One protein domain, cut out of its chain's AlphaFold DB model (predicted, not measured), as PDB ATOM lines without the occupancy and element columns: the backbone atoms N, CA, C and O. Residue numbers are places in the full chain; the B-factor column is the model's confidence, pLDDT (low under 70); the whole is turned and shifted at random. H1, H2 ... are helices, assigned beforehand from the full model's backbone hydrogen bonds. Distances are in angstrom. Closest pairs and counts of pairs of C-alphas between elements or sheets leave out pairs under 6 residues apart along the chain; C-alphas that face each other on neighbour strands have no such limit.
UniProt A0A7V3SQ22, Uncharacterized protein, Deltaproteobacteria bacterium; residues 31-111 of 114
ATOM      1  N   LYS A  31       8.286 -21.673  51.728       81.94
ATOM      2  CA  LYS A  31       8.179 -20.771  50.568       81.94
ATOM      3  C   LYS A  31       9.559 -20.384  50.044       81.94
ATOM      4  O   LYS A  31       9.827 -20.521  48.851       81.94
ATOM      5  N   MET A  32      10.472 -19.985  50.934       87.50
ATOM      6  CA  MET A  32      11.852 -19.644  50.573       87.50
ATOM      7  C   MET A  32      12.579 -20.845  49.950       87.50
ATOM      8  O   MET A  32      13.221 -20.712  48.907       87.50
ATOM      9  N   ILE A  33      12.448 -22.033  50.551       87.12
ATOM     10  CA  ILE A  33      13.063 -23.267  50.042       87.12
ATOM     11  C   ILE A  33      12.527 -23.597  48.641       87.12
ATOM     12  O   ILE A  33      13.310 -23.881  47.729       87.12
ATOM     13  N   LYS A  34      11.206 -23.527  48.434       86.44
ATOM     14  CA  LYS A  34      10.570 -23.761  47.128       86.44
ATOM     15  C   LYS A  34      11.000 -22.725  46.093       86.44
ATOM     16  O   LYS A  34      11.363 -23.117  44.984       86.44
ATOM     17  N   ARG A  35      11.039 -21.437  46.451       84.38
ATOM     18  CA  ARG A  35      11.516 -20.357  45.575       84.38
ATOM     19  C   ARG A  35      12.956 -20.601  45.131       84.38
ATOM     20  O   ARG A  35      13.230 -20.588  43.935       84.38
ATOM     21  N   LYS A  36      13.855 -20.915  46.070       88.31
ATOM     22  CA  LYS A  36      15.257 -21.228  45.761       88.31
ATOM     23  C   LYS A  36      15.374 -22.418  44.806       88.31
ATOM     24  O   LYS A  36      16.102 -22.335  43.822       88.31
ATOM     25  N   ARG A  37      14.622 -23.498  45.049       87.75
ATOM     26  CA  ARG A  37      14.585 -24.669  44.154       87.75
ATOM     27  C   ARG A  37      14.099 -24.307  42.746       87.75
ATOM     28  O   ARG A  37      14.731 -24.735  41.785       87.75
ATOM     29  N   ARG A  38      13.033 -23.504  42.622       84.94
ATOM     30  CA  ARG A  38      12.536 -23.014  41.322       84.94
ATOM     31  C   ARG A  38      13.612 -22.211  40.589       84.94
ATOM     32  O   ARG A  38      13.915 -22.526  39.446       84.94
ATOM     33  N   MET A  39      14.260 -21.256  41.259       83.38
ATOM     34  CA  MET A  39      15.333 -20.453  40.654       83.38
ATOM     35  C   MET A  39      16.502 -21.316  40.163       83.38
ATOM     36  O   MET A  39      16.971 -21.140  39.043       83.38
ATOM     37  N   THR A  40      16.950 -22.287  40.964       88.44
ATOM     38  CA  THR A  40      18.020 -23.206  40.547       88.44
ATOM     39  C   THR A  40      17.596 -24.094  39.372       88.44
ATOM     40  O   THR A  40      18.418 -24.381  38.506       88.44
ATOM     41  N   ALA A  41      16.334 -24.527  39.310       88.62
ATOM     42  CA  ALA A  41      15.817 -25.293  38.177       88.62
ATOM     43  C   ALA A  41      15.806 -24.458  36.886       88.62
ATOM     44  O   ALA A  41      16.310 -24.926  35.869       88.62
ATOM     45  N   VAL A  42      15.333 -23.208  36.954       88.00
ATOM     46  CA  VAL A  42      15.359 -22.263  35.824       88.00
ATOM     47  C   VAL A  42      16.791 -22.040  35.334       88.00
ATOM     48  O   VAL A  42      17.062 -22.177  34.148       88.00
ATOM     49  N   GLN A  43      17.743 -21.799  36.240       90.56
ATOM     50  CA  GLN A  43      19.156 -21.634  35.874       90.56
ATOM     51  C   GLN A  43      19.736 -22.869  35.169       90.56
ATOM     52  O   GLN A  43      20.498 -22.739  34.212       90.56
ATOM     53  N   ARG A  44      19.383 -24.077  35.628       92.81
ATOM     54  CA  ARG A  44      19.823 -25.329  34.992       92.81
ATOM     55  C   ARG A  44      19.228 -25.497  33.601       92.81
ATOM     56  O   ARG A  44      19.953 -25.907  32.699       92.81
ATOM     57  N   LEU A  45      17.945 -25.179  33.436       92.12
ATOM     58  CA  LEU A  45      17.275 -25.229  32.142       92.12
ATOM     59  C   LEU A  45      17.916 -24.245  31.161       92.12
ATOM     60  O   LEU A  45      18.288 -24.653  30.069       92.12
ATOM     61  N   ASN A  46      18.138 -22.999  31.579       91.19
ATOM     62  CA  ASN A  46      18.788 -21.991  30.741       91.19
ATOM     63  C   ASN A  46      20.171 -22.461  30.283       91.19
ATOM     64  O   ASN A  46      20.450 -22.478  29.090       91.19
ATOM     65  N   LYS A  47      20.999 -22.965  31.208       95.88
ATOM     66  CA  LYS A  47      22.323 -23.502  30.867       95.88
ATOM     67  C   LYS A  47      22.248 -24.678  29.886       95.88
ATOM     68  O   LYS A  47      23.111 -24.833  29.021       95.88
ATOM     69  N   TYR A  48      21.240 -25.534  30.032       92.44
ATOM     70  CA  TYR A  48      21.009 -26.645  29.116       92.44
ATOM     71  C   TYR A  48      20.639 -26.144  27.715       92.44
ATOM     72  O   TYR A  48      21.254 -26.571  26.739       92.44
ATOM     73  N   VAL A  49      19.712 -25.187  27.623       90.62
ATOM     74  CA  VAL A  49      19.318 -24.540  26.364       90.62
ATOM     75  C   VAL A  49      20.520 -23.869  25.696       90.62
ATOM     76  O   VAL A  49      20.793 -24.149  24.533       90.62
ATOM     77  N   GLU A  50      21.306 -23.082  26.433       92.25
ATOM     78  CA  GLU A  50      22.534 -22.446  25.927       92.25
ATOM     79  C   GLU A  50      23.520 -23.473  25.353       92.25
ATOM     80  O   GLU A  50      24.110 -23.274  24.289       92.25
ATOM     81  N   THR A  51      23.678 -24.608  26.038       93.69
ATOM     82  CA  THR A  51      24.558 -25.692  25.586       93.69
ATOM     83  C   THR A  51      24.057 -26.305  24.279       93.69
ATOM     84  O   THR A  51      24.856 -26.568  23.378       93.69
ATOM     85  N   LEU A  52      22.746 -26.519  24.150       89.12
ATOM     86  CA  LEU A  52      22.138 -27.038  22.926       89.12
ATOM     87  C   LEU A  52      22.269 -26.054  21.763       89.12
ATOM     88  O   LEU A  52      22.692 -26.461  20.681       89.12
ATOM     89  N   MET A  53      21.981 -24.772  21.997       86.19
ATOM     90  CA  MET A  53      22.115 -23.710  20.996       86.19
ATOM     91  C   MET A  53      23.550 -23.607  20.481       86.19
ATOM     92  O   MET A  53      23.770 -23.514  19.277       86.19
ATOM     93  N   LYS A  54      24.541 -23.701  21.378       90.69
ATOM     94  CA  LYS A  54      25.959 -23.700  20.998       90.69
ATOM     95  C   LYS A  54      26.361 -24.943  20.200       90.69
ATOM     96  O   LYS A  54      27.233 -24.858  19.343       90.69
ATOM     97  N   LYS A  55      25.772 -26.101  20.507       90.56
ATOM     98  CA  LYS A  55      26.128 -27.381  19.879       90.56
ATOM     99  C   LYS A  55      25.491 -27.569  18.500       90.56
ATOM    100  O   LYS A  55      26.079 -28.246  17.664       90.56
ATOM    101  N   TYR A  56      24.311 -26.998  18.273       87.56
ATOM    102  CA  TYR A  56      23.531 -27.209  17.051       87.56
ATOM    103  C   TYR A  56      22.969 -25.900  16.477       87.56
ATOM    104  O   TYR A  56      21.755 -25.806  16.308       87.56
ATOM    105  N   PRO A  57      23.805 -24.892  16.171       84.94
ATOM    106  CA  PRO A  57      23.313 -23.590  15.721       84.94
ATOM    107  C   PRO A  57      22.464 -23.702  14.444       84.94
ATOM    108  O   PRO A  57      21.348 -23.189  14.411       84.94
ATOM    109  N   ASP A  58      22.927 -24.457  13.444       85.31
ATOM    110  CA  ASP A  58      22.285 -24.534  12.124       85.31
ATOM    111  C   ASP A  58      20.876 -25.139  12.175       85.31
ATOM    112  O   ASP A  58      19.954 -24.632  11.541       85.31
ATOM    113  N   LYS A  59      20.673 -26.154  13.026       80.69
ATOM    114  CA  LYS A  59      19.367 -26.811  13.193       80.69
ATOM    115  C   LYS A  59      18.293 -25.833  13.672       80.69
ATOM    116  O   LYS A  59      17.145 -25.926  13.250       80.69
ATOM    117  N   TYR A  60      18.647 -24.912  14.568       76.25
ATOM    118  CA  TYR A  60      17.706 -23.899  15.044       76.25
ATOM    119  C   TYR A  60      17.464 -22.822  13.994       76.25
ATOM    120  O   TYR A  60      16.336 -22.365  13.853       76.25
ATOM    121  N   VAL A  61      18.492 -22.450  13.229       79.19
ATOM    122  CA  VAL A  61      18.345 -21.475  12.145       79.19
ATOM    123  C   VAL A  61      17.370 -21.987  11.081       79.19
ATOM    124  O   VAL A  61      16.548 -21.211  10.602       79.19
ATOM    125  N   ASP A  62      17.404 -23.276  10.746       83.62
ATOM    126  CA  ASP A  62      16.474 -23.864   9.775       83.62
ATOM    127  C   ASP A  62      15.025 -23.865  10.272       83.62
ATOM    128  O   ASP A  62      14.138 -23.409   9.551       83.62
ATOM    129  N   ILE A  63      14.794 -24.265  11.527       82.69
ATOM    130  CA  ILE A  63      13.460 -24.220  12.152       82.69
ATOM    131  C   ILE A  63      12.938 -22.777  12.205       82.69
ATOM    132  O   ILE A  63      11.806 -22.513  11.813       82.69
ATOM    133  N   ILE A  64      13.776 -21.819  12.619       81.38
ATOM    134  CA  ILE A  64      13.405 -20.398  12.680       81.38
ATOM    135  C   ILE A  64      13.075 -19.862  11.280       81.38
ATOM    136  O   ILE A  64      12.102 -19.128  11.118       81.38
ATOM    137  N   ARG A  65      13.841 -20.235  10.245       83.44
ATOM    138  CA  ARG A  65      13.536 -19.855   8.854       83.44
ATOM    139  C   ARG A  65      12.194 -20.416   8.396       83.44
ATOM    140  O   ARG A  65      11.464 -19.707   7.709       83.44
ATOM    141  N   GLU A  66      11.887 -21.669   8.719       86.19
ATOM    142  CA  GLU A  66      10.594 -22.279   8.393       86.19
ATOM    143  C   GLU A  66       9.443 -21.580   9.118       86.19
ATOM    144  O   GLU A  66       8.440 -21.252   8.487       86.19
ATOM    145  N   ASP A  67       9.604 -21.274  10.406       81.88
ATOM    146  CA  ASP A  67       8.594 -20.556  11.183       81.88
ATOM    147  C   ASP A  67       8.331 -19.154  10.623       81.88
ATOM    148  O   ASP A  67       7.168 -18.803  10.413       81.88
ATOM    149  N   ILE A  68       9.383 -18.398  10.283       82.62
ATOM    150  CA  ILE A  68       9.264 -17.080   9.636       82.62
ATOM    151  C   ILE A  68       8.524 -17.196   8.299       82.62
ATOM    152  O   ILE A  68       7.616 -16.418   8.026       82.62
ATOM    153  N   LYS A  69       8.867 -18.188   7.469       86.56
ATOM    154  CA  LYS A  69       8.195 -18.410   6.176       86.56
ATOM    155  C   LYS A  69       6.731 -18.809   6.329       86.56
ATOM    156  O   LYS A  69       5.927 -18.510   5.455       86.56
ATOM    157  N   SER A  70       6.396 -19.514   7.407       83.69
ATOM    158  CA  SER A  70       5.046 -20.019   7.651       83.69
ATOM    159  C   SER A  70       4.068 -18.960   8.173       83.69
ATOM    160  O   SER A  70       2.876 -19.243   8.247       83.69
ATOM    161  N   GLY A  71       4.547 -17.779   8.589       76.19
ATOM    162  CA  GLY A  71       3.710 -16.739   9.203       76.19
ATOM    163  C   GLY A  71       3.077 -17.161  10.537       76.19
ATOM    164  O   GLY A  71       2.188 -16.478  11.047       76.19
ATOM    165  N   ARG A  72       3.507 -18.285  11.135       71.75
ATOM    166  CA  ARG A  72       2.968 -18.789  12.412       71.75
ATOM    167  C   ARG A  72       3.071 -17.766  13.538       71.75
ATOM    168  O   ARG A  72       2.191 -17.720  14.388       71.75
ATOM    169  N   PHE A  73       4.130 -16.957  13.537       64.44
ATOM    170  CA  PHE A  73       4.362 -15.950  14.572       64.44
ATOM    171  C   PHE A  73       3.369 -14.782  14.493       64.44
ATOM    172  O   PHE A  73       2.947 -14.261  15.516       64.44
ATOM    173  N   GLU A  74       2.962 -14.401  13.284       68.19
ATOM    174  CA  GLU A  74       2.038 -13.285  13.036       68.19
ATOM    175  C   GLU A  74       0.587 -13.661  13.364       68.19
ATOM    176  O   GLU A  74      -0.208 -12.808  13.742       68.19
ATOM    177  N   ASN A  75       0.257 -14.951  13.247       66.31
ATOM    178  CA  ASN A  75      -1.093 -15.484  13.435       66.31
ATOM    179  C   ASN A  75      -1.296 -16.174  14.796       66.31
ATOM    180  O   ASN A  75      -2.359 -16.747  15.044       66.31
ATOM    181  N   ALA A  76      -0.289 -16.163  15.674       65.44
ATOM    182  CA  ALA A  76      -0.407 -16.731  17.010       65.44
ATOM    183  C   ALA A  76      -1.304 -15.830  17.888       65.44
ATOM    184  O   ALA A  76      -1.016 -14.638  18.016       65.44
ATOM    185  N   PRO A  77      -2.377 -16.360  18.514       64.81
ATOM    186  CA  PRO A  77      -3.210 -15.568  19.406       64.81
ATOM    187  C   PRO A  77      -2.377 -15.075  20.602       64.81
ATOM    188  O   PRO A  77      -1.748 -15.913  21.259       64.81
ATOM    189  N   PRO A  78      -2.402 -13.764  20.927       59.84
ATOM    190  CA  PRO A  78      -1.574 -13.168  21.983       59.84
ATOM    191  C   PRO A  78      -1.719 -13.822  23.368       59.84
ATOM    192  O   PRO A  78      -0.772 -13.809  24.152       59.84
ATOM    193  N   ASP A  79      -2.860 -14.461  23.643       58.81
ATOM    194  CA  ASP A  79      -3.264 -14.797  25.013       58.81
ATOM    195  C   ASP A  79      -3.351 -16.296  25.336       58.81
ATOM    196  O   ASP A  79      -3.581 -16.657  26.490       58.81
ATOM    197  N   SER A  80      -3.126 -17.209  24.380       58.00
ATOM    198  CA  SER A  80      -3.305 -18.652  24.665       58.00
ATOM    199  C   SER A  80      -2.232 -19.249  25.586       58.00
ATOM    200  O   SER A  80      -2.457 -20.282  26.204       58.00
ATOM    201  N   TYR A  81      -1.071 -18.598  25.702       55.03
ATOM    202  CA  TYR A  81       0.073 -19.130  26.449       55.03
ATOM    203  C   TYR A  81       0.187 -18.579  27.881       55.03
ATOM    204  O   TYR A  81       0.775 -19.225  28.747       55.03
ATOM    205  N   TYR A  82      -0.366 -17.393  28.154       56.44
ATOM    206  CA  TYR A  82      -0.213 -16.715  29.449       56.44
ATOM    207  C   TYR A  82      -1.405 -16.908  30.396       56.44
ATOM    208  O   TYR A  82      -1.211 -16.846  31.609       56.44
ATOM    209  N   ALA A  83      -2.601 -17.213  29.880       57.38
ATOM    210  CA  ALA A  83      -3.797 -17.410  30.704       57.38
ATOM    211  C   ALA A  83      -3.661 -18.580  31.706       57.38
ATOM    212  O   ALA A  83      -4.018 -18.439  32.873       57.38
ATOM    213  N   GLU A  84      -3.062 -19.705  31.297       54.53
ATOM    214  CA  GLU A  84      -2.833 -20.862  32.184       54.53
ATOM    215  C   GLU A  84      -1.770 -20.583  33.264       54.53
ATOM    216  O   GLU A  84      -1.813 -21.133  34.367       54.53
ATOM    217  N   ILE A  85      -0.797 -19.718  32.964       59.59
ATOM    218  CA  ILE A  85       0.289 -19.381  33.891       59.59
ATOM    219  C   ILE A  85      -0.246 -18.528  35.047       59.59
ATOM    220  O   ILE A  85       0.161 -18.736  36.194       59.59
ATOM    221  N   ASP A  86      -1.163 -17.607  34.756       57.31
ATOM    222  CA  ASP A  86      -1.741 -16.694  35.743       57.31
ATOM    223  C   ASP A  86      -2.636 -17.430  36.747       57.31
ATOM    224  O   ASP A  86      -2.544 -17.204  37.953       57.31
ATOM    225  N   GLU A  87      -3.430 -18.397  36.289       58.91
ATOM    226  CA  GLU A  87      -4.298 -19.202  37.154       58.91
ATOM    227  C   GLU A  87      -3.480 -20.052  38.145       58.91
ATOM    228  O   GLU A  87      -3.728 -20.053  39.356       58.91
ATOM    229  N   VAL A  88      -2.408 -20.687  37.663       60.72
ATOM    230  CA  VAL A  88      -1.460 -21.427  38.505       60.72
ATOM    231  C   VAL A  88      -0.728 -20.489  39.474       60.72
ATOM    232  O   VAL A  88      -0.532 -20.831  40.644       60.72
ATOM    233  N   TYR A  89      -0.322 -19.302  39.023       65.00
ATOM    234  CA  TYR A  89       0.343 -18.306  39.865       65.00
ATOM    235  C   TYR A  89      -0.566 -17.814  40.998       65.00
ATOM    236  O   TYR A  89      -0.110 -17.718  42.140       65.00
ATOM    237  N   ASN A  90      -1.843 -17.582  40.700       64.12
ATOM    238  CA  ASN A  90      -2.850 -17.143  41.660       64.12
ATOM    239  C   ASN A  90      -3.146 -18.220  42.714       64.12
ATOM    240  O   ASN A  90      -3.142 -17.912  43.903       64.12
ATOM    241  N   ILE A  91      -3.261 -19.498  42.327       61.88
ATOM    242  CA  ILE A  91      -3.420 -20.620  43.278       61.88
ATOM    243  C   ILE A  91      -2.227 -20.719  44.242       61.88
ATOM    244  O   ILE A  91      -2.388 -21.005  45.428       61.88
ATOM    245  N   PHE A  92      -1.002 -20.496  43.754       54.31
ATOM    246  CA  PHE A  92       0.198 -20.609  44.588       54.31
ATOM    247  C   PHE A  92       0.489 -19.379  45.456       54.31
ATOM    248  O   PHE A  92       1.265 -19.505  46.409       54.31
ATOM    249  N   ASN A  93      -0.083 -18.218  45.130       62.78
ATOM    250  CA  ASN A  93       0.143 -16.951  45.829       62.78
ATOM    251  C   ASN A  93      -1.109 -16.403  46.523       62.78
ATOM    252  O   ASN A  93      -1.111 -15.230  46.892       62.78
ATOM    253  N   ASP A  94      -2.135 -17.231  46.732       65.44
ATOM    254  CA  ASP A  94      -3.318 -16.859  47.506       65.44
ATOM    255  C   ASP A  94      -2.910 -16.322  48.903       65.44
ATOM    256  O   ASP A  94      -2.335 -17.067  49.713       65.44
ATOM    257  N   PRO A  95      -3.180 -15.033  49.199       55.47
ATOM    258  CA  PRO A  95      -2.859 -14.404  50.479       55.47
ATOM    259  C   PRO A  95      -3.568 -15.050  51.677       55.47
ATOM    260  O   PRO A  95      -3.066 -14.952  52.800       55.47
ATOM    261  N   GLY A  96      -4.708 -15.725  51.463       60.88
ATOM    262  CA  GLY A  96      -5.493 -16.350  52.534       60.88
ATOM    263  C   GLY A  96      -4.705 -17.414  53.302       60.88
ATOM    264  O   GLY A  96      -4.717 -17.450  54.534       60.88
ATOM    265  N   TYR A  97      -3.894 -18.197  52.589       60.78
ATOM    266  CA  TYR A  97      -3.052 -19.236  53.184       60.78
ATOM    267  C   TYR A  97      -1.946 -18.685  54.090       60.78
ATOM    268  O   TYR A  97      -1.462 -19.384  54.982       60.78
ATOM    269  N   GLU A  98      -1.487 -17.455  53.861       63.66
ATOM    270  CA  GLU A  98      -0.361 -16.889  54.605       63.66
ATOM    271  C   GLU A  98      -0.775 -16.489  56.025       63.66
ATOM    272  O   GLU A  98      -0.090 -16.854  56.983       63.66
ATOM    273  N   ALA A  99      -1.950 -15.871  56.175       66.81
ATOM    274  CA  ALA A  99      -2.524 -15.528  57.475       66.81
ATOM    275  C   ALA A  99      -2.831 -16.775  58.329       66.81
ATOM    276  O   ALA A  99      -2.547 -16.806  59.530       66.81
ATOM    277  N   GLU A 100      -3.356 -17.837  57.712       66.25
ATOM    278  CA  GLU A 100      -3.655 -19.100  58.398       66.25
ATOM    279  C   GLU A 100      -2.388 -19.832  58.853       66.25
ATOM    280  O   GLU A 100      -2.316 -20.326  59.982       66.25
ATOM    281  N   VAL A 101      -1.351 -19.862  58.009       67.75
ATOM    282  CA  VAL A 101      -0.052 -20.450  58.358       67.75
ATOM    283  C   VAL A 101       0.614 -19.664  59.486       67.75
ATOM    284  O   VAL A 101       1.185 -20.271  60.395       67.75
ATOM    285  N   GLU A 102       0.527 -18.334  59.486       75.69
ATOM    286  CA  GLU A 102       1.042 -17.511  60.582       75.69
ATOM    287  C   GLU A 102       0.296 -17.753  61.896       75.69
ATOM    288  O   GLU A 102       0.939 -17.899  62.942       75.69
ATOM    289  N   ALA A 103      -1.031 -17.884  61.855       76.69
ATOM    290  CA  ALA A 103      -1.839 -18.239  63.017       76.69
ATOM    291  C   ALA A 103      -1.484 -19.639  63.554       76.69
ATOM    292  O   ALA A 103      -1.265 -19.808  64.756       76.69
ATOM    293  N   LEU A 104      -1.319 -20.630  62.673       73.50
ATOM    294  CA  LEU A 104      -0.850 -21.978  63.021       73.50
ATOM    295  C   LEU A 104       0.542 -21.951  63.658       73.50
ATOM    296  O   LEU A 104       0.775 -22.588  64.685       73.50
ATOM    297  N   ILE A 105       1.471 -21.180  63.093       76.31
ATOM    298  CA  ILE A 105       2.820 -21.015  63.644       76.31
ATOM    299  C   ILE A 105       2.768 -20.320  65.009       76.31
ATOM    300  O   ILE A 105       3.526 -20.695  65.903       76.31
ATOM    301  N   LYS A 106       1.890 -19.330  65.194       78.62
ATOM    302  CA  LYS A 106       1.683 -18.649  66.477       78.62
ATOM    303  C   LYS A 106       1.178 -19.625  67.541       78.62
ATOM    304  O   LYS A 106       1.768 -19.676  68.616       78.62
ATOM    305  N   ASN A 107       0.201 -20.462  67.201       73.56
ATOM    306  CA  ASN A 107      -0.353 -21.490  68.089       73.56
ATOM    307  C   ASN A 107       0.677 -22.576  68.446       73.56
ATOM    308  O   ASN A 107       0.750 -23.033  69.584       73.56
ATOM    309  N   LEU A 108       1.533 -22.958  67.494       70.31
ATOM    310  CA  LEU A 108       2.633 -23.895  67.743       70.31
ATOM    311  C   LEU A 108       3.748 -23.281  68.606       70.31
ATOM    312  O   LEU A 108       4.436 -24.007  69.323       70.31
ATOM    313  N   LYS A 109       3.937 -21.957  68.551       66.88
ATOM    314  CA  LYS A 109       4.916 -21.220  69.367       66.88
ATOM    315  C   LYS A 109       4.421 -20.914  70.779       66.88
ATOM    316  O   LYS A 109       5.252 -20.814  71.675       66.88
ATOM    317  N   SER A 110       3.112 -20.774  70.991       62.69
ATOM    318  CA  SER A 110       2.532 -20.497  72.313       62.69
ATOM    319  C   SER A 110       2.507 -21.710  73.248       62.69
ATOM    320  O   SER A 110       2.196 -21.545  74.421       62.69
ATOM    321  N   GLY A 111       2.896 -22.895  72.760       51.28
ATOM    322  CA  GLY A 111       2.894 -24.137  73.525       51.28
ATOM    323  C   GLY A 111       1.469 -24.627  73.747       51.28
ATOM    324  O   GLY A 111       0.644 -23.920  74.317       51.28
TER     325      GLY A 111
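What this domain is: This is residues 31 to 111 of the 114 residues of an uncharacterized protein of Deltaproteobacteria bacterium (UniProt A0A7V3SQ22). The longest helix, H1, makes one side of a flat, open hook; H2 turns the corner at its end, and the unnamed residues 71 to 82 with H3 lead back across an empty middle from H1. H4 carries this returning side on past the start of H1, and no helix touches another. The printed part has 81 residues with four named helices in the order H1, H2, H3, H4 and no named strand; the class is all helix. The whole is extended, with a radius of gyration of the C-alphas of 21.2 A and spans of 66 by 31 by 8 A.

Where its parts are: H1, residues 31 to 55, begins at C-alpha 31 (8.179, -20.771, 50.568) and is 36.2 A long. H2, residues 57 to 70, measures 20.3 A and ends at C-alpha 70 (5.046, -20.019, 7.651). H3, residues 83 to 92, measures 14.8 A. H4, residues 96 to 109, measures 20.4 A and ends at C-alpha 109 (4.916, -21.220, 69.367).

How they stand to each other: H1 and H2 are close but not clearly touching; their closest C-alphas, those of Met 53 and Tyr 60, are 7.4 A apart. Their lines stand about perpendicular, at 85 degrees. H1 is apart from H3 and from H4. H2 is apart from H3 and from H4, and H3 is apart from H4. In H1, H2, H3 and H4 every O i to N i+4 pair is within hydrogen-bond range.

The domain as a whole: The two C-alphas farthest apart, those of Lys 69 and Gly 111, are 67.8 A apart. The printed part has no cut. The link from H2 to H3, 12 residues, is long; those from H1 to H2 and from H3 to H4 are tight. The mean pLDDT of the printed part is 75.4, and residues 73 to 101 and 109 to 111 are under 70.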